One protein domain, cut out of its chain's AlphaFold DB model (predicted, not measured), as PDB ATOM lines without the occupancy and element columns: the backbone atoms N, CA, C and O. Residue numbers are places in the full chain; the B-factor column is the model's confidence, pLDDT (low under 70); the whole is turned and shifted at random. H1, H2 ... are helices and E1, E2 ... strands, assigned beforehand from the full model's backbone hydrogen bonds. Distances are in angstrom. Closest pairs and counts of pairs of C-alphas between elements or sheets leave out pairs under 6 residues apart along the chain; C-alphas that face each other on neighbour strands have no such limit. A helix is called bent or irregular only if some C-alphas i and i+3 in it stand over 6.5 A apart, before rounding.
ATOM      1  N   SER A  13     190.386 156.793 201.764       77.12
ATOM      2  CA  SER A  13     191.843 156.809 201.934       77.12
ATOM      3  C   SER A  13     192.477 158.144 201.537       77.12
ATOM      4  O   SER A  13     193.572 158.465 201.989       77.12
ATOM      5  N   TYR A  14     191.798 158.930 200.694       81.44
ATOM      6  CA  TYR A  14     192.201 160.293 200.337       81.44
ATOM      7  C   TYR A  14     191.543 161.352 201.231       81.44
ATOM      8  O   TYR A  14     191.690 162.555 200.986       81.44
ATOM      9  N   ALA A  15     190.786 160.932 202.248       84.94
ATOM     10  CA  ALA A  15     190.163 161.854 203.172       84.94
ATOM     11  C   ALA A  15     191.199 162.468 204.111       84.94
ATOM     12  O   ALA A  15     192.067 161.797 204.660       84.94
ATOM     13  N   PHE A  16     191.046 163.762 204.352       83.75
ATOM     14  CA  PHE A  16     191.716 164.456 205.441       83.75
ATOM     15  C   PHE A  16     190.681 165.104 206.354       83.75
ATOM     16  O   PHE A  16     189.569 165.473 205.934       83.75
ATOM     17  N   GLU A  17     191.051 165.237 207.616       84.19
ATOM     18  CA  GLU A  17     190.199 165.802 208.650       84.19
ATOM     19  C   GLU A  17     190.318 167.327 208.683       84.19
ATOM     20  O   GLU A  17     191.326 167.923 208.296       84.19
ATOM     21  N   VAL A  18     189.230 167.974 209.090       86.12
ATOM     22  CA  VAL A  18     189.178 169.419 209.291       86.12
ATOM     23  C   VAL A  18     188.735 169.634 210.723       86.12
ATOM     24  O   VAL A  18     187.561 169.444 211.044       86.12
ATOM     25  N   ASP A  19     189.686 170.026 211.560       87.44
ATOM     26  CA  ASP A  19     189.434 170.223 212.978       87.44
ATOM     27  C   ASP A  19     188.480 171.402 213.229       87.44
ATOM     28  O   ASP A  19     188.577 172.455 212.580       87.44
ATOM     29  N   PRO A  20     187.574 171.275 214.213       88.00
ATOM     30  CA  PRO A  20     186.839 172.410 214.750       88.00
ATOM     31  C   PRO A  20     187.770 173.488 215.327       88.00
ATOM     32  O   PRO A  20     188.916 173.229 215.685       88.00
ATOM     33  N   ALA A  21     187.264 174.717 215.444       89.19
ATOM     34  CA  ALA A  21     188.012 175.905 215.865       89.19
ATOM     35  C   ALA A  21     189.221 176.264 214.972       89.19
ATOM     36  O   ALA A  21     190.080 177.071 215.365       89.19
ATOM     37  N   GLN A  22     189.256 175.745 213.740       92.19
ATOM     38  CA  GLN A  22     190.291 176.056 212.764       92.19
ATOM     39  C   GLN A  22     189.737 176.534 211.417       92.19
ATOM     40  O   GLN A  22     188.655 176.167 210.948       92.19
ATOM     41  N   LEU A  23     190.541 177.379 210.775       92.62
ATOM     42  CA  LEU A  23     190.492 177.671 209.357       92.62
ATOM     43  C   LEU A  23     191.561 176.818 208.696       92.62
ATOM     44  O   LEU A  23     192.754 177.020 208.926       92.62
ATOM     45  N   VAL A  24     191.119 175.921 207.828       94.06
ATOM     46  CA  VAL A  24     191.981 175.132 206.961       94.06
ATOM     47  C   VAL A  24     191.957 175.764 205.574       94.06
ATOM     48  O   VAL A  24     190.917 175.827 204.915       94.06
ATOM     49  N   VAL A  25     193.108 176.269 205.132       93.12
ATOM     50  CA  VAL A  25     193.303 176.751 203.763       93.12
ATOM     51  C   VAL A  25     194.056 175.687 202.988       93.12
ATOM     52  O   VAL A  25     195.187 175.345 203.327       93.12
ATOM     53  N   ILE A  26     193.433 175.204 201.922       92.00
ATOM     54  CA  ILE A  26     194.007 174.219 201.019       92.00
ATOM     55  C   ILE A  26     194.348 174.906 199.717       92.00
ATOM     56  O   ILE A  26     193.492 175.514 199.069       92.00
ATOM     57  N   ARG A  27     195.616 174.794 199.345       90.69
ATOM     58  CA  ARG A  27     196.118 175.180 198.036       90.69
ATOM     59  C   ARG A  27     196.298 173.920 197.206       90.69
ATOM     60  O   ARG A  27     197.066 173.042 197.590       90.69
ATOM     61  N   LEU A  28     195.561 173.846 196.108       91.00
ATOM     62  CA  LEU A  28     195.568 172.719 195.190       91.00
ATOM     63  C   LEU A  28     196.449 173.023 193.987       91.00
ATOM     64  O   LEU A  28     196.271 174.056 193.338       91.00
ATOM     65  N   ARG A  29     197.325 172.079 193.660       89.50
ATOM     66  CA  ARG A  29     198.025 172.002 192.381       89.50
ATOM     67  C   ARG A  29     197.542 170.756 191.649       89.50
ATOM     68  O   ARG A  29     197.460 169.699 192.265       89.50
ATOM     69  N   TYR A  30     197.179 170.879 190.379       89.44
ATOM     70  CA  TYR A  30     196.719 169.746 189.576       89.44
ATOM     71  C   TYR A  30     197.874 169.176 188.756       89.44
ATOM     72  O   TYR A  30     198.337 169.845 187.835       89.44
ATOM     73  N   ASP A  31     198.312 167.964 189.089       89.75
ATOM     74  CA  ASP A  31     199.404 167.281 188.400       89.75
ATOM     75  C   ASP A  31     198.859 166.157 187.514       89.75
ATOM     76  O   ASP A  31     197.909 165.443 187.875       89.75
ATOM     77  N   ARG A  32     199.500 165.976 186.359       90.69
ATOM     78  CA  ARG A  32     199.193 164.930 185.390       90.69
ATOM     79  C   ARG A  32     200.459 164.156 185.051       90.69
ATOM     80  O   ARG A  32     201.507 164.737 184.801       90.69
ATOM     81  N   VAL A  33     200.337 162.834 185.013       90.56
ATOM     82  CA  VAL A  33     201.390 161.946 184.521       90.56
ATOM     83  C   VAL A  33     200.804 161.040 183.449       90.56
ATOM     84  O   VAL A  33     199.794 160.374 183.684       90.56
ATOM     85  N   THR A  34     201.427 161.019 182.277       91.12
ATOM     86  CA  THR A  34     201.108 160.109 181.176       91.12
ATOM     87  C   THR A  34     202.311 159.200 180.947       91.12
ATOM     88  O   THR A  34     203.387 159.678 180.614       91.12
ATOM     89  N   LYS A  35     202.124 157.896 181.141       90.56
ATOM     90  CA  LYS A  35     203.145 156.859 180.979       90.56
ATOM     91  C   LYS A  35     202.908 156.043 179.720       90.56
ATOM     92  O   LYS A  35     201.758 155.874 179.296       90.56
ATOM     93  N   ILE A  36     203.981 155.484 179.178       88.44
ATOM     94  CA  ILE A  36     203.914 154.482 178.116       88.44
ATOM     95  C   ILE A  36     203.870 153.102 178.766       88.44
ATOM     96  O   ILE A  36     204.687 152.784 179.626       88.44
ATOM     97  N   SER A  37     202.914 152.274 178.348       88.69
ATOM     98  CA  SER A  37     202.837 150.885 178.806       88.69
ATOM     99  C   SER A  37     203.992 150.091 178.204       88.69
ATOM    100  O   SER A  37     204.147 150.070 176.983       88.69
ATOM    101  N   ARG A  38     204.814 149.463 179.049       85.19
ATOM    102  CA  ARG A  38     205.962 148.640 178.635       85.19
ATOM    103  C   ARG A  38     205.756 147.205 179.106       85.19
ATOM    104  O   ARG A  38     205.062 146.982 180.089       85.19
ATOM    105  N   SER A  39     206.397 146.241 178.453       80.50
ATOM    106  CA  SER A  39     206.328 144.822 178.846       80.50
ATOM    107  C   SER A  39     206.775 144.575 180.292       80.50
ATOM    108  O   SER A  39     206.187 143.751 180.981       80.50
ATOM    109  N   GLU A  40     207.791 145.303 180.760       82.00
ATOM    110  CA  GLU A  40     208.339 145.182 182.121       82.00
ATOM    111  C   GLU A  40     207.496 145.909 183.181       82.00
ATOM    112  O   GLU A  40     207.509 145.543 184.353       82.00
ATOM    113  N   LEU A  41     206.770 146.951 182.772       81.75
ATOM    114  CA  LEU A  41     205.946 147.803 183.631       81.75
ATOM    115  C   LEU A  41     204.637 148.108 182.893       81.75
ATOM    116  O   LEU A  41     204.463 149.219 182.369       81.75
ATOM    117  N   PRO A  42     203.730 147.120 182.797       87.44
ATOM    118  CA  PRO A  42     202.474 147.316 182.107       87.44
ATOM    119  C   PRO A  42     201.629 148.328 182.873       87.44
ATOM    120  O   PRO A  42     201.531 148.332 184.105       87.44
ATOM    121  N   CYS A  43     201.011 149.217 182.112       88.69
ATOM    122  CA  CYS A  43     199.972 150.087 182.616       88.69
ATOM    123  C   CYS A  43     198.722 149.957 181.753       88.69
ATOM    124  O   CYS A  43     198.790 149.723 180.539       88.69
ATOM    125  N   LYS A  44     197.572 150.161 182.389       86.50
ATOM    126  CA  LYS A  44     196.277 150.174 181.719       86.50
ATOM    127  C   LYS A  44     195.923 151.568 181.259       86.50
ATOM    128  O   LYS A  44     196.118 152.561 181.964       86.50
ATOM    129  N   LYS A  45     195.365 151.646 180.054       82.25
ATOM    130  CA  LYS A  45     194.619 152.834 179.639       82.25
ATOM    131  C   LYS A  45     193.325 152.887 180.457       82.25
ATOM    132  O   LYS A  45     192.859 151.858 180.928       82.25
ATOM    133  N   LEU A  46     192.771 154.090 180.600       72.12
ATOM    134  CA  LEU A  46     191.488 154.305 181.271       72.12
ATOM    135  C   LEU A  46     190.442 153.324 180.725       72.12
ATOM    136  O   LEU A  46     190.228 153.285 179.509       72.12
ATOM    137  N   GLU A  47     189.856 152.523 181.615       72.31
ATOM    138  CA  GLU A  47     188.849 151.521 181.279       72.31
ATOM    139  C   GLU A  47     187.448 152.158 181.226       72.31
ATOM    140  O   GLU A  47     187.279 153.380 181.306       72.31
ATOM    141  N   ALA A  48     186.435 151.314 181.020       75.12
ATOM    142  CA  ALA A  48     185.037 151.716 181.034       75.12
ATOM    143  C   ALA A  48     184.635 152.325 182.396       75.12
ATOM    144  O   ALA A  48     185.252 152.016 183.419       75.12
ATOM    145  N   PRO A  49     183.589 153.171 182.428       85.00
ATOM    146  CA  PRO A  49     183.038 153.692 183.674       85.00
ATOM    147  C   PRO A  49     182.709 152.580 184.673       85.00
ATOM    148  O   PRO A  49     182.184 151.529 184.299       85.00
ATOM    149  N   VAL A  50     182.970 152.835 185.953       85.38
ATOM    150  CA  VAL A  50     182.631 151.913 187.041       85.38
ATOM    151  C   VAL A  50     181.362 152.404 187.717       85.38
ATOM    152  O   VAL A  50     181.232 153.582 188.042       85.38
ATOM    153  N   THR A  51     180.412 151.497 187.934       88.75
ATOM    154  CA  THR A  51     179.185 151.797 188.677       88.75
ATOM    155  C   THR A  51     179.214 151.077 190.011       88.75
ATOM    156  O   THR A  51     179.323 149.850 190.056       88.75
ATOM    157  N   TYR A  52     179.090 151.850 191.085       84.75
ATOM    158  CA  TYR A  52     178.930 151.336 192.437       84.75
ATOM    159  C   TYR A  52     177.495 151.536 192.902       84.75
ATOM    160  O   TYR A  52     176.890 152.589 192.665       84.75
ATOM    161  N   ARG A  53     176.974 150.553 193.633       75.88
ATOM    162  CA  ARG A  53     175.746 150.724 194.403       75.88
ATOM    163  C   ARG A  53     176.128 151.197 195.797       75.88
ATOM    164  O   ARG A  53     176.855 150.509 196.506       75.88
ATOM    165  N   MET A  54     175.688 152.396 196.163       63.78
ATOM    166  CA  MET A  54     176.038 152.994 197.447       63.78
ATOM    167  C   MET A  54     174.806 153.496 198.177       63.78
ATOM    168  O   MET A  54     173.863 154.015 197.570       63.78
ATOM    169  N   SER A  55     174.868 153.439 199.505       54.56
ATOM    170  CA  SER A  55     173.903 154.115 200.357       54.56
ATOM    171  C   SER A  55     173.911 155.621 200.069       54.56
ATOM    172  O   SER A  55     174.944 156.293 200.116       54.56
ATOM    173  N   SER A  56     172.724 156.140 199.811       45.06
ATOM    174  CA  SER A  56     172.323 157.522 199.637       45.06
ATOM    175  C   SER A  56     173.039 158.577 200.483       45.06
ATOM    176  O   SER A  56     172.505 158.916 201.537       45.06
ATOM    177  N   TRP A  57     174.140 159.208 200.045       37.78
ATOM    178  CA  TRP A  57     174.636 160.427 200.726       37.78
ATOM    179  C   TRP A  57     173.623 161.583 200.638       37.78
ATOM    180  O   TRP A  57     173.533 162.417 201.540       37.78
ATOM    181  N   ALA A  58     172.841 161.630 199.554       38.03
ATOM    182  CA  ALA A  58     171.755 162.592 199.368       38.03
ATOM    183  C   ALA A  58     170.502 162.216 200.180       38.03
ATOM    184  O   ALA A  58     169.740 163.088 200.595       38.03
ATOM    185  N   SER A  59     170.324 160.923 200.447       39.41
ATOM    186  CA  SER A  59     169.096 160.321 200.962       39.41
ATOM    187  C   SER A  59     168.970 160.312 202.486       39.41
ATOM    188  O   SER A  59     167.860 160.216 203.001       39.41
ATOM    189  N   ALA A  60     170.065 160.526 203.229       39.75
ATOM    190  CA  ALA A  60     169.994 160.793 204.672       39.75
ATOM    191  C   ALA A  60     169.165 162.054 205.006       39.75
ATOM    192  O   ALA A  60     168.878 162.329 206.175       39.75
ATOM    193  N   ARG A  61     168.813 162.863 203.994       39.38
ATOM    194  CA  ARG A  61     168.097 164.124 204.172       39.38
ATOM    195  C   ARG A  61     166.586 164.011 204.208       39.38
ATOM    196  O   ARG A  61     166.004 164.863 204.864       39.38
ATOM    197  N   ASP A  62     165.951 163.012 203.607       42.12
ATOM    198  CA  ASP A  62     164.504 163.092 203.418       42.12
ATOM    199  C   ASP A  62     163.830 161.714 203.426       42.12
ATOM    200  O   ASP A  62     164.157 160.843 202.632       42.12
ATOM    201  N   LYS A  63     162.822 161.583 204.303       41.69
ATOM    202  CA  LYS A  63     161.797 160.521 204.359       41.69
ATOM    203  C   LYS A  63     162.180 159.159 204.967       41.69
ATOM    204  O   LYS A  63     162.027 158.151 204.303       41.69
ATOM    205  N   ASN A  64     162.564 159.125 206.252       40.06
ATOM    206  CA  ASN A  64     162.122 158.046 207.178       40.06
ATOM    207  C   ASN A  64     162.452 158.278 208.665       40.06
ATOM    208  O   ASN A  64     161.917 157.601 209.539       40.06
ATOM    209  N   LEU A  65     163.203 159.329 209.017       41.94
ATOM    210  CA  LEU A  65     163.361 159.740 210.425       41.94
ATOM    211  C   LEU A  65     162.066 160.264 211.076       41.94
ATOM    212  O   LEU A  65     162.039 160.508 212.281       41.94
ATOM    213  N   THR A  66     160.992 160.452 210.309       39.41
ATOM    214  CA  THR A  66     159.664 160.793 210.831       39.41
ATOM    215  C   THR A  66     158.972 159.616 211.517       39.41
ATOM    216  O   THR A  66     158.260 159.863 212.484       39.41
ATOM    217  N   LYS A  67     159.233 158.358 211.122       41.09
ATOM    218  CA  LYS A  67     158.681 157.181 211.824       41.09
ATOM    219  C   LYS A  67     159.314 156.997 213.210       41.09
ATOM    220  O   LYS A  67     158.619 156.734 214.180       41.09
ATOM    221  N   LEU A  68     160.613 157.282 213.339       42.25
ATOM    222  CA  LEU A  68     161.337 157.228 214.621       42.25
ATOM    223  C   LEU A  68     161.061 158.438 215.538       42.25
ATOM    224  O   LEU A  68     161.330 158.390 216.741       42.25
ATOM    225  N   LYS A  69     160.518 159.537 214.991       41.25
ATOM    226  CA  LYS A  69     160.281 160.786 215.736       41.25
ATOM    227  C   LYS A  69     159.083 160.739 216.686       41.25
ATOM    228  O   LYS A  69     158.998 161.625 217.534       41.25
ATOM    229  N   ILE A  70     158.203 159.741 216.589       44.41
ATOM    230  CA  ILE A  70     157.027 159.651 217.469       44.41
ATOM    231  C   ILE A  70     157.219 158.619 218.594       44.41
ATOM    232  O   ILE A  70     156.689 158.840 219.680       44.41
ATOM    233  N   ASP A  71     158.084 157.609 218.446       49.84
ATOM    234  CA  ASP A  71     158.191 156.551 219.466       49.84
ATOM    235  C   ASP A  71     159.342 156.663 220.464       49.84
ATOM    236  O   ASP A  71     159.202 156.181 221.580       49.84
ATOM    237  N   ALA A  72     160.455 157.340 220.169       47.44
ATOM    238  CA  ALA A  72     161.564 157.416 221.136       47.44
ATOM    239  C   ALA A  72     161.192 158.190 222.420       47.44
ATOM    240  O   ALA A  72     161.654 157.868 223.515       47.44
ATOM    241  N   ARG A  73     160.331 159.210 222.298       47.41
ATOM    242  CA  ARG A  73     159.834 159.994 223.441       47.41
ATOM    243  C   ARG A  73     158.858 159.175 224.285       47.41
ATOM    244  O   ARG A  73     158.980 159.181 225.506       47.41
ATOM    245  N   ASN A  74     157.986 158.412 223.627       53.28
ATOM    246  CA  ASN A  74     157.077 157.473 224.273       53.28
ATOM    247  C   ASN A  74     157.853 156.327 224.933       53.28
ATOM    248  O   ASN A  74     157.609 156.059 226.092       53.28
ATOM    249  N   LEU A  75     158.864 155.741 224.289       50.69
ATOM    250  CA  LEU A  75     159.774 154.721 224.843       50.69
ATOM    251  C   LEU A  75     160.466 155.160 226.138       50.69
ATOM    252  O   LEU A  75     160.581 154.382 227.083       50.69
ATOM    253  N   VAL A  76     160.945 156.407 226.196       52.38
ATOM    254  CA  VAL A  76     161.583 156.960 227.402       52.38
ATOM    255  C   VAL A  76     160.556 157.170 228.520       52.38
ATOM    256  O   VAL A  76     160.893 156.963 229.690       52.38
ATOM    257  N   GLN A  77     159.317 157.521 228.162       56.09
ATOM    258  CA  GLN A  77     158.237 157.886 229.084       56.09
ATOM    259  C   GLN A  77     157.286 156.732 229.465       56.09
ATOM    260  O   GLN A  77     156.588 156.858 230.465       56.09
ATOM    261  N   SER A  78     157.252 155.616 228.728       54.94
ATOM    262  CA  SER A  78     156.191 154.599 228.831       54.94
ATOM    263  C   SER A  78     156.482 153.444 229.786       54.94
ATOM    264  O   SER A  78     155.555 152.729 230.158       54.94
ATOM    265  N   SER A  79     157.731 153.234 230.219       55.50
ATOM    266  CA  SER A  79     158.040 152.164 231.180       55.50
ATOM    267  C   SER A  79     159.171 152.519 232.149       55.50
ATOM    268  O   SER A  79     160.207 153.075 231.778       55.50
ATOM    269  N   ALA A  80     158.991 152.176 233.426       58.56
ATOM    270  CA  ALA A  80     160.043 152.265 234.444       58.56
ATOM    271  C   ALA A  80     161.081 151.129 234.314       58.56
ATOM    272  O   ALA A  80     162.166 151.214 234.883       58.56
ATOM    273  N   ASN A  81     160.763 150.078 233.550       69.19
ATOM    274  CA  ASN A  81     161.571 148.872 233.438       69.19
ATOM    275  C   ASN A  81     162.524 148.922 232.231       69.19
ATOM    276  O   ASN A  81     162.107 148.975 231.073       69.19
ATOM    277  N   TRP A  82     163.826 148.871 232.509       58.72
ATOM    278  CA  TRP A  82     164.888 148.969 231.507       58.72
ATOM    279  C   TRP A  82     164.883 147.834 230.477       58.72
ATOM    280  O   TRP A  82     165.176 148.076 229.306       58.72
ATOM    281  N   SER A  83     164.520 146.612 230.869       64.25
ATOM    282  CA  SER A  83     164.492 145.469 229.946       64.25
ATOM    283  C   SER A  83     163.412 145.624 228.871       64.25
ATOM    284  O   SER A  83     163.638 145.302 227.704       64.25
ATOM    285  N   GLN A  84     162.272 146.209 229.238       58.41
ATOM    286  CA  GLN A  84     161.155 146.467 228.334       58.41
ATOM    287  C   GLN A  84     161.489 147.581 227.329       58.41
ATOM    288  O   GLN A  84     161.201 147.445 226.143       58.41
ATOM    289  N   LYS A  85     162.209 148.624 227.769       56.81
ATOM    290  CA  LYS A  85     162.754 149.675 226.889       56.81
ATOM    291  C   LYS A  85     163.713 149.114 225.842       56.81
ATOM    292  O   LYS A  85     163.624 149.481 224.674       56.81
ATOM    293  N   ILE A  86     164.606 148.210 226.247       58.31
ATOM    294  CA  ILE A  86     165.558 147.563 225.335       58.31
ATOM    295  C   ILE A  86     164.825 146.669 224.328       58.31
ATOM    296  O   ILE A  86     165.161 146.692 223.147       58.31
ATOM    297  N   ALA A  87     163.809 145.916 224.760       59.50
ATOM    298  CA  ALA A  87     163.019 145.063 223.872       59.50
ATOM    299  C   ALA A  87     162.232 145.875 222.828       59.50
ATOM    300  O   ALA A  87     162.270 145.553 221.643       59.50
ATOM    301  N   MET A  88     161.589 146.967 223.248       57.16
ATOM    302  CA  MET A  88     160.859 147.867 222.350       57.16
ATOM    303  C   MET A  88     161.798 148.597 221.378       57.16
ATOM    304  O   MET A  88     161.475 148.731 220.201       57.16
ATOM    305  N   LEU A  89     162.986 149.015 221.833       58.31
ATOM    306  CA  LEU A  89     164.005 149.598 220.956       58.31
ATOM    307  C   LEU A  89     164.492 148.578 219.916       58.31
ATOM    308  O   LEU A  89     164.599 148.914 218.742       58.31
ATOM    309  N   LYS A  90     164.749 147.329 220.328       54.78
ATOM    310  CA  LYS A  90     165.121 146.243 219.409       54.78
ATOM    311  C   LYS A  90     164.029 145.986 218.368       54.78
ATOM    312  O   LYS A  90     164.354 145.889 217.192       54.78
ATOM    313  N   ALA A  91     162.759 145.934 218.768       58.22
ATOM    314  CA  ALA A  91     161.636 145.747 217.846       58.22
ATOM    315  C   ALA A  91     161.520 146.897 216.826       58.22
ATOM    316  O   ALA A  91     161.433 146.645 215.628       58.22
ATOM    317  N   ALA A  92     161.627 148.151 217.278       55.62
ATOM    318  CA  ALA A  92     161.578 149.325 216.403       55.62
ATOM    319  C   ALA A  92     162.780 149.421 215.441       55.62
ATOM    320  O   ALA A  92     162.661 149.951 214.335       55.62
ATOM    321  N   LEU A  93     163.952 148.927 215.849       51.31
ATOM    322  CA  LEU A  93     165.121 148.822 214.971       51.31
ATOM    323  C   LEU A  93     164.937 147.711 213.926       51.31
ATOM    324  O   LEU A  93     165.256 147.921 212.760       51.31
ATOM    325  N   LEU A  94     164.365 146.568 214.314       50.28
ATOM    326  CA  LEU A  94     164.085 145.450 213.407       50.28
ATOM    327  C   LEU A  94     163.021 145.795 212.350       50.28
ATOM    328  O   LEU A  94     163.166 145.382 211.203       50.28
ATOM    329  N   GLU A  95     161.998 146.586 212.693       46.69
ATOM    330  CA  GLU A  95     161.001 147.074 211.723       46.69
ATOM    331  C   GLU A  95     161.580 148.065 210.702       46.69
ATOM    332  O   GLU A  95     161.130 148.095 209.559       46.69
ATOM    333  N   ASN A  96     162.588 148.866 211.071       45.69
ATOM    334  CA  ASN A  96     163.227 149.798 210.131       45.69
ATOM    335  C   ASN A  96     164.212 149.106 209.178       45.69
ATOM    336  O   ASN A  96     164.384 149.574 208.055       45.69
ATOM    337  N   ASN A  97     164.799 147.977 209.577       40.78
ATOM    338  CA  ASN A  97     165.680 147.198 208.703       40.78
ATOM    339  C   ASN A  97     164.936 146.529 207.530       40.78
ATOM    340  O   ASN A  97     165.579 146.110 206.574       40.78
ATOM    341  N   GLN A  98     163.600 146.427 207.569       37.84
ATOM    342  CA  GLN A  98     162.828 145.811 206.481       37.84
ATOM    343  C   GLN A  98     162.619 146.723 205.259       37.84
ATOM    344  O   GLN A  98     162.229 146.219 204.209       37.84
ATOM    345  N   ASP A  99     162.913 148.027 205.353       39.16
ATOM    346  CA  ASP A  99     162.625 149.012 204.292       39.16
ATOM    347  C   ASP A  99     163.886 149.747 203.781       39.16
ATOM    348  O   ASP A  99     163.810 150.800 203.142       39.16
ATOM    349  N   ASP A 100     165.076 149.191 204.035       42.81
ATOM    350  CA  ASP A 100     166.355 149.794 203.620       42.81
ATOM    351  C   ASP A 100     166.686 149.573 202.125       42.81
ATOM    352  O   ASP A 100     167.646 150.129 201.578       42.81
ATOM    353  N   GLY A 101     165.837 148.823 201.412       40.69
ATOM    354  CA  GLY A 101     165.954 148.587 199.968       40.69
ATOM    355  C   GLY A 101     165.865 149.860 199.109       40.69
ATOM    356  O   GLY A 101     166.298 149.848 197.955       40.69
ATOM    357  N   GLY A 102     165.350 150.965 199.666       39.72
ATOM    358  CA  GLY A 102     165.139 152.238 198.968       39.72
ATOM    359  C   GLY A 102     166.313 153.225 198.981       39.72
ATOM    360  O   GLY A 102     166.272 154.212 198.250       39.72
ATOM    361  N   PHE A 103     167.367 152.992 199.772       50.50
ATOM    362  CA  PHE A 103     168.433 153.991 199.970       50.50
ATOM    363  C   PHE A 103     169.649 153.807 199.066       50.50
ATOM    364  O   PHE A 103     170.614 154.556 199.179       50.50
ATOM    365  N   GLN A 104     169.638 152.828 198.168       58.69
ATOM    366  CA  GLN A 104     170.806 152.469 197.372       58.69
ATOM    367  C   GLN A 104     170.754 153.149 196.000       58.69
ATOM    368  O   GLN A 104     169.974 152.753 195.134       58.69
ATOM    369  N   GLN A 105     171.588 154.167 195.793       65.44
ATOM    370  CA  GLN A 105     171.698 154.860 194.513       65.44
ATOM    371  C   GLN A 105     172.859 154.274 193.711       65.44
ATOM    372  O   GLN A 105     173.971 154.129 194.225       65.44
ATOM    373  N   LYS A 106     172.606 153.971 192.435       75.38
ATOM    374  CA  LYS A 106     173.675 153.659 191.485       75.38
ATOM    375  C   LYS A 106     174.439 154.942 191.188       75.38
ATOM    376  O   LYS A 106     173.844 155.925 190.741       75.38
ATOM    377  N   MET A 107     175.733 154.940 191.467       78.75
ATOM    378  CA  MET A 107     176.626 156.044 191.146       78.75
ATOM    379  C   MET A 107     177.654 155.567 190.131       78.75
ATOM    380  O   MET A 107     178.430 154.652 190.398       78.75
ATOM    381  N   GLU A 108     177.622 156.194 188.961       86.50
ATOM    382  CA  GLU A 108     178.556 155.933 187.875       86.50
ATOM    383  C   GLU A 108     179.727 156.916 187.941       86.50
ATOM    384  O   GLU A 108     179.551 158.138 188.002       86.50
ATOM    385  N   PHE A 109     180.933 156.365 187.886       86.56
ATOM    386  CA  PHE A 109     182.195 157.082 187.882       86.56
ATOM    387  C   PHE A 109     182.870 156.867 186.531       86.56
ATOM    388  O   PHE A 109     183.223 155.753 186.152       86.56
ATOM    389  N   LYS A 110     183.020 157.958 185.775       85.25
ATOM    390  CA  LYS A 110     183.509 157.938 184.386       85.25
ATOM    391  C   LYS A 110     184.990 157.590 184.258       85.25
ATOM    392  O   LYS A 110     185.455 157.348 183.149       85.25
ATOM    393  N   VAL A 111     185.740 157.668 185.352       81.94
ATOM    394  CA  VAL A 111     187.189 157.480 185.372       81.94
ATOM    395  C   VAL A 111     187.497 156.342 186.333       81.94
ATOM    396  O   VAL A 111     187.436 156.533 187.545       81.94
ATOM    397  N   SER A 112     187.836 155.177 185.781       80.12
ATOM    398  CA  SER A 112     188.325 154.041 186.557       80.12
ATOM    399  C   SER A 112     189.761 154.301 187.027       80.12
ATOM    400  O   SER A 112     190.650 154.571 186.210       80.12
ATOM    401  N   GLY A 113     190.009 154.200 188.323       78.62
ATOM    402  CA  GLY A 113     191.323 154.278 188.938       78.62
ATOM    403  C   GLY A 113     191.917 152.909 189.272       78.62
ATOM    404  O   GLY A 113     191.282 151.865 189.167       78.62
ATOM    405  N   PHE A 114     193.166 152.920 189.743       82.38
ATOM    406  CA  PHE A 114     193.815 151.739 190.333       82.38
ATOM    407  C   PHE A 114     193.005 151.166 191.507       82.38
ATOM    408  O   PHE A 114     192.906 149.956 191.683       82.38
ATOM    409  N   GLN A 115     192.376 152.057 192.271       85.50
ATOM    410  CA  GLN A 115     191.600 151.722 193.453       85.50
ATOM    411  C   GLN A 115     190.359 150.872 193.145       85.50
ATOM    412  O   GLN A 115     190.001 150.009 193.940       85.50
ATOM    413  N   ASP A 116     189.752 151.040 191.969       87.31
ATOM    414  CA  ASP A 116     188.589 150.241 191.571       87.31
ATOM    415  C   ASP A 116     188.954 148.761 191.391       87.31
ATOM    416  O   ASP A 116     188.184 147.877 191.764       87.31
ATOM    417  N   CYS A 117     190.169 148.478 190.905       87.81
ATOM    418  CA  CYS A 117     190.693 147.114 190.841       87.81
ATOM    419  C   CYS A 117     190.881 146.518 192.245       87.81
ATOM    420  O   CYS A 117     190.532 145.359 192.468       87.81
ATOM    421  N   ILE A 118     191.363 147.316 193.208       89.38
ATOM    422  CA  ILE A 118     191.494 146.883 194.607       89.38
ATOM    423  C   ILE A 118     190.128 146.509 195.177       89.38
ATOM    424  O   ILE A 118     189.985 145.434 195.758       89.38
ATOM    425  N   TYR A 119     189.118 147.359 194.984       89.44
ATOM    426  CA  TYR A 119     187.771 147.094 195.480       89.44
ATOM    427  C   TYR A 119     187.148 145.863 194.843       89.44
ATOM    428  O   TYR A 119     186.650 144.995 195.559       89.44
ATOM    429  N   ALA A 120     187.238 145.734 193.520       90.19
ATOM    430  CA  ALA A 120     186.750 144.553 192.824       90.19
ATOM    431  C   ALA A 120     187.427 143.274 193.343       90.19
ATOM    432  O   ALA A 120     186.744 142.280 193.573       90.19
ATOM    433  N   TYR A 121     188.741 143.311 193.592       92.50
ATOM    434  CA  TYR A 121     189.491 142.182 194.142       92.50
ATOM    435  C   TYR A 121     189.080 141.843 195.581       92.50
ATOM    436  O   TYR A 121     188.869 140.676 195.909       92.50
ATOM    437  N   GLN A 122     188.946 142.852 196.446       92.50
ATOM    438  CA  GLN A 122     188.512 142.672 197.833       92.50
ATOM    439  C   GLN A 122     187.104 142.080 197.907       92.50
ATOM    440  O   GLN A 122     186.884 141.130 198.658       92.50
ATOM    441  N   VAL A 123     186.171 142.606 197.108       92.88
ATOM    442  CA  VAL A 123     184.802 142.089 197.020       92.88
ATOM    443  C   VAL A 123     184.811 140.660 196.488       92.88
ATOM    444  O   VAL A 123     184.165 139.810 197.092       92.88
ATOM    445  N   GLN A 124     185.590 140.354 195.444       94.38
ATOM    446  CA  GLN A 124     185.703 138.991 194.915       94.38
ATOM    447  C   GLN A 124     186.177 138.006 195.991       94.38
ATOM    448  O   GLN A 124     185.498 137.021 196.259       94.38
ATOM    449  N   LYS A 125     187.293 138.302 196.672       95.44
ATOM    450  CA  LYS A 125     187.832 137.453 197.751       95.44
ATOM    451  C   LYS A 125     186.846 137.262 198.896       95.44
ATOM    452  O   LYS A 125     186.771 136.181 199.477       95.44
ATOM    453  N   PHE A 126     186.117 138.321 199.239       94.62
ATOM    454  CA  PHE A 126     185.099 138.269 200.274       94.62
ATOM    455  C   PHE A 126     183.942 137.353 199.859       94.62
ATOM    456  O   PHE A 126     183.553 136.465 200.616       94.62
ATOM    457  N   VAL A 127     183.421 137.545 198.648       94.75
ATOM    458  CA  VAL A 127     182.299 136.780 198.098       94.75
ATOM    459  C   VAL A 127     182.670 135.309 197.913       94.75
ATOM    460  O   VAL A 127     181.885 134.450 198.300       94.75
ATOM    461  N   ASP A 128     183.877 135.002 197.436       94.81
ATOM    462  CA  ASP A 128     184.370 133.623 197.304       94.81
ATOM    463  C   ASP A 128     184.401 132.881 198.649       94.81
ATOM    464  O   ASP A 128     184.250 131.661 198.698       94.81
ATOM    465  N   ALA A 129     184.594 133.610 199.753       95.00
ATOM    466  CA  ALA A 129     184.681 133.033 201.087       95.00
ATOM    467  C   ALA A 129     183.340 132.994 201.837       95.00
ATOM    468  O   ALA A 129     183.083 132.025 202.551       95.00
ATOM    469  N   CYS A 130     182.513 134.039 201.726       91.06
ATOM    470  CA  CYS A 130     181.283 134.189 202.514       91.06
ATOM    471  C   CYS A 130     179.988 134.073 201.699       91.06
ATOM    472  O   CYS A 130     178.912 134.039 202.290       91.06
ATOM    473  N   ASN A 131     180.066 134.002 200.366       92.62
ATOM    474  CA  ASN A 131     178.921 133.880 199.458       92.62
ATOM    475  C   ASN A 131     177.856 134.990 199.633       92.62
ATOM    476  O   ASN A 131     176.664 134.771 199.420       92.62
ATOM    477  N   CYS A 132     178.281 136.181 200.058       87.88
ATOM    478  CA  CYS A 132     177.428 137.344 200.295       87.88
ATOM    479  C   CYS A 132     178.213 138.653 200.134       87.88
ATOM    480  O   CYS A 132     179.446 138.645 200.110       87.88
ATOM    481  N   LEU A 133     177.506 139.782 200.015       85.94
ATOM    482  CA  LEU A 133     178.105 141.094 199.751       85.94
ATOM    483  C   LEU A 133     178.376 141.906 201.030       85.94
ATOM    484  O   LEU A 133     177.478 142.025 201.872       85.94
ATOM    485  N   PRO A 134     179.569 142.524 201.163       83.44
ATOM    486  CA  PRO A 134     179.922 143.341 202.319       83.44
ATOM    487  C   PRO A 134     179.439 144.793 202.184       83.44
ATOM    488  O   PRO A 134     179.986 145.570 201.407       83.44
ATOM    489  N   GLU A 135     178.466 145.196 203.004       76.19
ATOM    490  CA  GLU A 135     177.848 146.539 202.966       76.19
ATOM    491  C   GLU A 135     178.828 147.713 203.146       76.19
ATOM    492  O   GLU A 135     178.570 148.821 202.685       76.19
ATOM    493  N   SER A 136     179.957 147.488 203.817       76.56
ATOM    494  CA  SER A 136     180.948 148.522 204.126       76.56
ATOM    495  C   SER A 136     181.907 148.838 202.976       76.56
ATOM    496  O   SER A 136     182.702 149.769 203.106       76.56
ATOM    497  N   LEU A 137     181.904 148.047 201.897       80.44
ATOM    498  CA  LEU A 137     182.809 148.228 200.762       80.44
ATOM    499  C   LEU A 137     182.085 148.821 199.548       80.44
ATOM    500  O   LEU A 137     180.891 148.588 199.362       80.44
ATOM    501  N   PRO A 138     182.806 149.531 198.666       84.19
ATOM    502  CA  PRO A 138     182.292 149.865 197.344       84.19
ATOM    503  C   PRO A 138     182.113 148.583 196.519       84.19
ATOM    504  O   PRO A 138     183.088 147.946 196.125       84.19
ATOM    505  N   ILE A 139     180.862 148.186 196.270       86.88
ATOM    506  CA  ILE A 139     180.538 146.964 195.520       86.88
ATOM    507  C   ILE A 139     180.187 147.320 194.071       86.88
ATOM    508  O   ILE A 139     179.219 148.063 193.852       86.88
ATOM    509  N   PRO A 140     180.936 146.808 193.074       88.69
ATOM    510  CA  PRO A 140     180.577 146.975 191.671       88.69
ATOM    511  C   PRO A 140     179.195 146.387 191.372       88.69
ATOM    512  O   PRO A 140     178.860 145.298 191.838       88.69
ATOM    513  N   GLU A 141     178.406 147.079 190.550       87.81
ATOM    514  CA  GLU A 141     177.010 146.719 190.252       87.81
ATOM    515  C   GLU A 141     176.837 145.255 189.797       87.81
ATOM    516  O   GLU A 141     175.881 144.596 190.195       87.81
ATOM    517  N   ALA A 142     177.797 144.720 189.033       88.06
ATOM    518  CA  ALA A 142     177.753 143.364 188.477       88.06
ATOM    519  C   ALA A 142     177.629 142.242 189.530       88.06
ATOM    520  O   ALA A 142     177.171 141.144 189.217       88.06
ATOM    521  N   TYR A 143     178.020 142.487 190.784       89.25
ATOM    522  CA  TYR A 143     177.888 141.486 191.845       89.25
ATOM    523  C   TYR A 143     176.444 141.313 192.335       89.25
ATOM    524  O   TYR A 143     176.096 140.241 192.837       89.25
ATOM    525  N   PHE A 144     175.590 142.324 192.166       87.25
ATOM    526  CA  PHE A 144     174.200 142.280 192.631       87.25
ATOM    527  C   PHE A 144     173.297 141.378 191.781       87.25
ATOM    528  O   PHE A 144     172.207 141.032 192.228       87.25
ATOM    529  N   ASP A 145     173.753 140.948 190.601       87.88
ATOM    530  CA  ASP A 145     173.028 139.977 189.773       87.88
ATOM    531  C   ASP A 145     173.055 138.562 190.375       87.88
ATOM    532  O   ASP A 145     172.210 137.726 190.055       87.88
ATOM    533  N   ARG A 146     174.047 138.269 191.230       90.25
ATOM    534  CA  ARG A 146     174.309 136.917 191.758       90.25
ATOM    535  C   ARG A 146     174.276 136.832 193.276       90.25
ATOM    536  O   ARG A 146     174.021 135.757 193.811       90.25
ATOM    537  N   TYR A 147     174.540 137.937 193.963       89.25
ATOM    538  CA  TYR A 147     174.707 137.955 195.408       89.25
ATOM    539  C   TYR A 147     173.831 139.022 196.061       89.25
ATOM    540  O   TYR A 147     173.510 140.052 195.472       89.25
ATOM    541  N   SER A 148     173.472 138.770 197.319       84.75
ATOM    542  CA  SER A 148     172.780 139.725 198.184       84.75
ATOM    543  C   SER A 148     173.661 140.103 199.375       84.75
ATOM    544  O   SER A 148     174.683 139.459 199.632       84.75
ATOM    545  N   TYR A 149     173.298 141.172 200.083       84.00
ATOM    546  CA  TYR A 149     174.010 141.584 201.291       84.00
ATOM    547  C   TYR A 149     173.972 140.500 202.371       84.00
ATOM    548  O   TYR A 149     172.970 139.801 202.531       84.00
ATOM    549  N   CYS A 150     175.064 140.388 203.127       77.12
ATOM    550  CA  CYS A 150     175.249 139.342 204.134       77.12
ATOM    551  C   CYS A 150     174.145 139.292 205.200       77.12
ATOM    552  O   CYS A 150     173.764 138.208 205.634       77.12
ATOM    553  N   PHE A 151     173.584 140.437 205.592       76.69
ATOM    554  CA  PHE A 151     172.610 140.508 206.684       76.69
ATOM    555  C   PHE A 151     171.160 140.690 206.207       76.69
ATOM    556  O   PHE A 151     170.307 141.151 206.957       76.69
ATOM    557  N   ASN A 152     170.849 140.255 204.982       69.75
ATOM    558  CA  ASN A 152     169.502 140.319 204.398       69.75
ATOM    559  C   ASN A 152     168.580 139.141 204.805       69.75
ATOM    560  O   ASN A 152     167.685 138.745 204.061       69.75
ATOM    561  N   SER A 153     168.819 138.517 205.961       67.44
ATOM    562  CA  SER A 153     168.074 137.346 206.444       67.44
ATOM    563  C   SER A 153     167.677 137.527 207.905       67.44
ATOM    564  O   SER A 153     168.391 138.155 208.676       67.44
ATOM    565  N   SER A 154     166.546 136.951 208.305       63.62
ATOM    566  CA  SER A 154     166.069 136.937 209.695       63.62
ATOM    567  C   SER A 154     166.389 135.629 210.437       63.62
ATOM    568  O   SER A 154     166.044 135.482 211.609       63.62
ATOM    569  N   ASN A 155     167.051 134.665 209.782       69.38
ATOM    570  CA  ASN A 155     167.412 133.385 210.394       69.38
ATOM    571  C   ASN A 155     168.655 133.529 211.291       69.38
ATOM    572  O   ASN A 155     169.767 133.689 210.800       69.38
ATOM    573  N   VAL A 156     168.467 133.397 212.607       67.31
ATOM    574  CA  VAL A 156     169.512 133.604 213.627       67.31
ATOM    575  C   VAL A 156     170.735 132.693 213.448       67.31
ATOM    576  O   VAL A 156     171.859 133.166 213.567       67.31
ATOM    577  N   ALA A 157     170.546 131.408 213.129       68.81
ATOM    578  CA  ALA A 157     171.668 130.476 212.960       68.81
ATOM    579  C   ALA A 157     172.484 130.787 211.694       68.81
ATOM    580  O   ALA A 157     173.708 130.670 211.683       68.81
ATOM    581  N   TYR A 158     171.803 131.228 210.633       72.31
ATOM    582  CA  TYR A 158     172.448 131.707 209.412       72.31
ATOM    583  C   TYR A 158     173.189 133.035 209.638       72.31
ATOM    584  O   TYR A 158     174.275 133.229 209.093       72.31
ATOM    585  N   LEU A 159     172.631 133.929 210.460       69.81
ATOM    586  CA  LEU A 159     173.243 135.213 210.799       69.81
ATOM    587  C   LEU A 159     174.542 135.045 211.595       69.81
ATOM    588  O   LEU A 159     175.523 135.683 211.236       69.81
ATOM    589  N   ASP A 160     174.584 134.160 212.597       68.06
ATOM    590  CA  ASP A 160     175.803 133.912 213.390       68.06
ATOM    591  C   ASP A 160     176.947 133.350 212.523       68.06
ATOM    592  O   ASP A 160     178.068 133.862 212.530       68.06
ATOM    593  N   ALA A 161     176.655 132.356 211.676       78.50
ATOM    594  CA  ALA A 161     177.646 131.810 210.744       78.50
ATOM    595  C   ALA A 161     178.152 132.873 209.748       78.50
ATOM    596  O   ALA A 161     179.355 132.969 209.475       78.50
ATOM    597  N   THR A 162     177.236 133.694 209.231       78.25
ATOM    598  CA  THR A 162     177.557 134.794 208.316       78.25
ATOM    599  C   THR A 162     178.392 135.875 209.003       78.25
ATOM    600  O   THR A 162     179.376 136.330 208.425       78.25
ATOM    601  N   GLU A 163     178.073 136.247 210.245       79.44
ATOM    602  CA  GLU A 163     178.815 137.231 211.038       79.44
ATOM    603  C   GLU A 163     180.256 136.773 211.296       79.44
ATOM    604  O   GLU A 163     181.200 137.535 211.076       79.44
ATOM    605  N   GLN A 164     180.457 135.507 211.672       83.50
ATOM    606  CA  GLN A 164     181.797 134.952 211.878       83.50
ATOM    607  C   GLN A 164     182.643 134.995 210.599       83.50
ATOM    608  O   GLN A 164     183.832 135.336 210.652       83.50
ATOM    609  N   CYS A 165     182.050 134.668 209.443       88.19
ATOM    610  CA  CYS A 165     182.729 134.802 208.157       88.19
ATOM    611  C   CYS A 165     183.031 136.273 207.852       88.19
ATOM    612  O   CYS A 165     184.181 136.618 207.575       88.19
ATOM    613  N   TYR A 166     182.029 137.141 207.986       86.19
ATOM    614  CA  TYR A 166     182.120 138.570 207.720       86.19
ATOM    615  C   TYR A 166     183.257 139.217 208.515       86.19
ATOM    616  O   TYR A 166     184.172 139.782 207.920       86.19
ATOM    617  N   VAL A 167     183.275 139.063 209.842       81.75
ATOM    618  CA  VAL A 167     184.315 139.635 210.716       81.75
ATOM    619  C   VAL A 167     185.701 139.114 210.334       81.75
ATOM    620  O   VAL A 167     186.656 139.890 210.239       81.75
ATOM    621  N   ARG A 168     185.824 137.810 210.050       91.88
ATOM    622  CA  ARG A 168     187.096 137.200 209.645       91.88
ATOM    623  C   ARG A 168     187.609 137.767 208.322       91.88
ATOM    624  O   ARG A 168     188.804 138.031 208.213       91.88
ATOM    625  N   GLN A 169     186.743 137.930 207.323       92.44
ATOM    626  CA  GLN A 169     187.145 138.452 206.016       92.44
ATOM    627  C   GLN A 169     187.388 139.963 206.047       92.44
ATOM    628  O   GLN A 169     188.364 140.427 205.460       92.44
ATOM    629  N   MET A 170     186.593 140.720 206.806       85.00
ATOM    630  CA  MET A 170     186.822 142.149 207.038       85.00
ATOM    631  C   MET A 170     188.185 142.408 207.696       85.00
ATOM    632  O   MET A 170     188.916 143.306 207.277       85.00
ATOM    633  N   ALA A 171     188.594 141.569 208.654       88.88
ATOM    634  CA  ALA A 171     189.923 141.645 209.265       88.88
ATOM    635  C   ALA A 171     191.076 141.352 208.277       88.88
ATOM    636  O   ALA A 171     192.223 141.715 208.539       88.88
ATOM    637  N   ARG A 172     190.793 140.711 207.135       93.44
ATOM    638  CA  ARG A 172     191.775 140.354 206.096       93.44
ATOM    639  C   ARG A 172     191.842 141.345 204.935       93.44
ATOM    640  O   ARG A 172     192.701 141.178 204.074       93.44
ATOM    641  N   LEU A 173     191.026 142.403 204.918       87.44
ATOM    642  CA  LEU A 173     191.000 143.368 203.808       87.44
ATOM    643  C   LEU A 173     192.365 143.982 203.495       87.44
ATOM    644  O   LEU A 173     192.691 144.198 202.328       87.44
ATOM    645  N   PHE A 174     193.187 144.215 204.519       87.31
ATOM    646  CA  PHE A 174     194.547 144.717 204.342       87.31
ATOM    647  C   PHE A 174     195.467 143.711 203.632       87.31
ATOM    648  O   PHE A 174     196.317 144.106 202.836       87.31
ATOM    649  N   LEU A 175     195.298 142.408 203.885       92.69
ATOM    650  CA  LEU A 175     196.035 141.364 203.168       92.69
ATOM    651  C   LEU A 175     195.597 141.316 201.703       92.69
ATOM    652  O   LEU A 175     196.450 141.341 200.822       92.69
ATOM    653  N   TYR A 176     194.290 141.374 201.439       92.31
ATOM    654  CA  TYR A 176     193.764 141.442 200.071       92.31
ATOM    655  C   TYR A 176     194.263 142.674 199.325       92.31
ATOM    656  O   TYR A 176     194.664 142.576 198.171       92.31
ATOM    657  N   GLN A 177     194.339 143.822 200.001       89.31
ATOM    658  CA  GLN A 177     194.936 145.017 199.418       89.31
ATOM    659  C   GLN A 177     196.410 144.796 199.048       89.31
ATOM    660  O   GLN A 177     196.842 145.240 197.991       89.31
ATOM    661  N   LYS A 178     197.193 144.078 199.861       91.12
ATOM    662  CA  LYS A 178     198.584 143.753 199.508       91.12
ATOM    663  C   LYS A 178     198.690 142.796 198.320       91.12
ATOM    664  O   LYS A 178     199.546 142.994 197.465       91.12
ATOM    665  N   GLU A 179     197.822 141.792 198.248       93.50
ATOM    666  CA  GLU A 179     197.771 140.846 197.124       93.50
ATOM    667  C   GLU A 179     197.453 141.549 195.795       93.50
ATOM    668  O   GLU A 179     197.895 141.111 194.734       93.50
ATOM    669  N   THR A 180     196.748 142.685 195.835       89.75
ATOM    670  CA  THR A 180     196.420 143.434 194.612       89.75
ATOM    671  C   THR A 180     197.637 144.019 193.904       89.75
ATOM    672  O   THR A 180     197.576 144.199 192.694       89.75
ATOM    673  N   PHE A 181     198.767 144.249 194.583       84.50
ATOM    674  CA  PHE A 181     199.960 144.820 193.940       84.50
ATOM    675  C   PHE A 181     200.570 143.918 192.856       84.50
ATOM    676  O   PHE A 181     201.282 144.423 191.995       84.50
ATOM    677  N   SER A 182     200.291 142.610 192.875       85.00
ATOM    678  CA  SER A 182     200.723 141.673 191.829       85.00
ATOM    679  C   SER A 182     199.669 141.413 190.748       85.00
ATOM    680  O   SER A 182     199.952 140.696 189.796       85.00
ATOM    681  N   VAL A 183     198.447 141.932 190.909       87.88
ATOM    682  CA  VAL A 183     197.298 141.624 190.033       87.88
ATOM    683  C   VAL A 183     196.770 142.876 189.339       87.88
ATOM    684  O   VAL A 183     196.440 142.849 188.156       87.88
ATOM    685  N   CYS A 184     196.683 143.979 190.072       88.12
ATOM    686  CA  CYS A 184     196.212 145.251 189.565       88.12
ATOM    687  C   CYS A 184     197.357 145.992 188.877       88.12
ATOM    688  O   CYS A 184     198.378 146.316 189.483       88.12
ATOM    689  N   GLU A 185     197.164 146.298 187.601       88.06
ATOM    690  CA  GLU A 185     198.085 147.125 186.831       88.06
ATOM    691  C   GLU A 185     197.883 148.607 187.161       88.06
ATOM    692  O   GLU A 185     196.768 149.080 187.405       88.06
ATOM    693  N   SER A 186     198.975 149.371 187.142       86.69
ATOM    694  CA  SER A 186     198.903 150.818 187.343       86.69
ATOM    695  C   SER A 186     198.207 151.517 186.168       86.69
ATOM    696  O   SER A 186     198.216 151.031 185.038       86.69
ATOM    697  N   GLN A 187     197.617 152.687 186.405       88.38
ATOM    698  CA  GLN A 187     197.019 153.489 185.334       88.38
ATOM    699  C   GLN A 187     198.112 154.218 184.537       88.38
ATOM    700  O   GLN A 187     198.974 154.880 185.117       88.38
ATOM    701  N   CYS A 188     198.047 154.166 183.203       89.75
ATOM    702  CA  CYS A 188     198.958 154.919 182.333       89.75
ATOM    703  C   CYS A 188     198.737 156.429 182.448       89.75
ATOM    704  O   CYS A 188     199.635 157.215 182.168       89.75
ATOM    705  N   ARG A 189     197.527 156.854 182.817       88.38
ATOM    706  CA  ARG A 189     197.191 158.261 183.033       88.38
ATOM    707  C   ARG A 189     196.841 158.457 184.493       88.38
ATOM    708  O   ARG A 189     195.794 158.006 184.939       88.38
ATOM    709  N   ILE A 190     197.704 159.159 185.211       87.38
ATOM    710  CA  ILE A 190     197.510 159.493 186.618       87.38
ATOM    711  C   ILE A 190     197.183 160.979 186.694       87.38
ATOM    712  O   ILE A 190     197.916 161.816 186.163       87.38
ATOM    713  N   ARG A 191     196.072 161.307 187.346       87.00
ATOM    714  CA  ARG A 191     195.644 162.677 187.629       87.00
ATOM    715  C   ARG A 191     195.523 162.800 189.132       87.00
ATOM    716  O   ARG A 191     194.913 161.948 189.764       87.00
TER     717      ARG A 191
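AT A GLANCE: This is residues 13 to 191 of the 304 residues of an uncharacterized protein of Macrostomum lignano (UniProt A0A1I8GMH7). A small body of helices, H5 and H6 packing on H3, with the two-stranded ribbon E2-E3 near it, is drawn out at one end into the helical hairpin H1-H2, which follows E2 and leads back into E3. At the other end the long strand E1 pairs with the short last strand E4, and residues 14 to 29 stick out, as do residues 78 to 83 at the tip of the helical hairpin. The printed part has 179 residues with six named helices and four named strands in the order E1 E2 H1 H2 E3 H3 H4 H5 H6 E4; both two-stranded sheets, E1-E4 and E2-E3, are antiparallel and the class is mixed, helices and strands. The whole is loose, with a radius of gyration of the C-alphas of 21.7 A and spans of 71 by 47 by 26 A.

HOW THE PARTS SIT: E1, residues 22 to 34, is the antiparallel neighbour of E4, residues 189 to 191, with N 33 and O 190 2.9 A apart, within hydrogen-bond range. E2, residues 50 to 55, is the antiparallel neighbour of E3, residues 104 to 109, with N 52 and O 107 3.0 A apart. H1, residues 65 to 78, and H2, residues 82 to 102, form a helical hairpin: they touch at a shallow tilt of 8 degrees, opposite ways, through residues 75 to 76 of H1 and 85 to 89 of H2 alone, the closest C-alphas being those of Leu 75 and Lys 85, 6.2 A. H3, residues 114 to 130, is apart from both. The closest C-alphas of E2 and H4, residues 141 to 145, are those of Tyr 52 and Glu 141, 5.5 A. H5, residues 156 to 170, touches residues 126 to 130 of H3 alone, closest at the C-alphas of Cys 130 and Cys 165, 5.9 A, opposite ways at a tilt of 37 degrees, only just steep. H6, residues 173 to 182, touches H3 at a steep tilt of 57 degrees, opposite ways, closest at the C-alphas of Gln 122 and Tyr 176, 5.8 A. Helix packing is mostly crossed, meaning steep tilts, but only just: 1 of 3 touching pairs is at a shallow tilt. Every O i to N i+4 pair is within hydrogen-bond range in H3 and H5; the counts are 5 of 10 in H1, 12 of 17 in H2, 4 of 6 in H6 and 0 of 1 in H4, where 1 of 2 O i to N i+3 pairs is within range.

IN THESE COORDINATES: E1 begins at C-alpha 22, (190.291, 176.056, 212.764), and is 37.0 A long. H1 measures 20.4 A and is only just irregular, C-alphas 70 and 73 being 6.6 A apart; H2, 32.7 A long, begins at C-alpha 82, (164.888, 148.969, 231.507), and is irregular, C-alphas 98 and 101 being 7.7 A apart. H3 measures 24.8 A and H5 20.4 A. E4 ends at C-alpha 191, (195.644, 162.677, 187.629).

THE WHOLE: The C-alphas farthest apart are those of Ser 39 and Ala 80, 72.7 A. The printed part has no cut, and its one long link, of 15 residues, joins E1 to E2. Mean pLDDT of the printed part is 75.0; 60 residues are under 70, namely 54 to 105, 152 to 157 and 159 to 160.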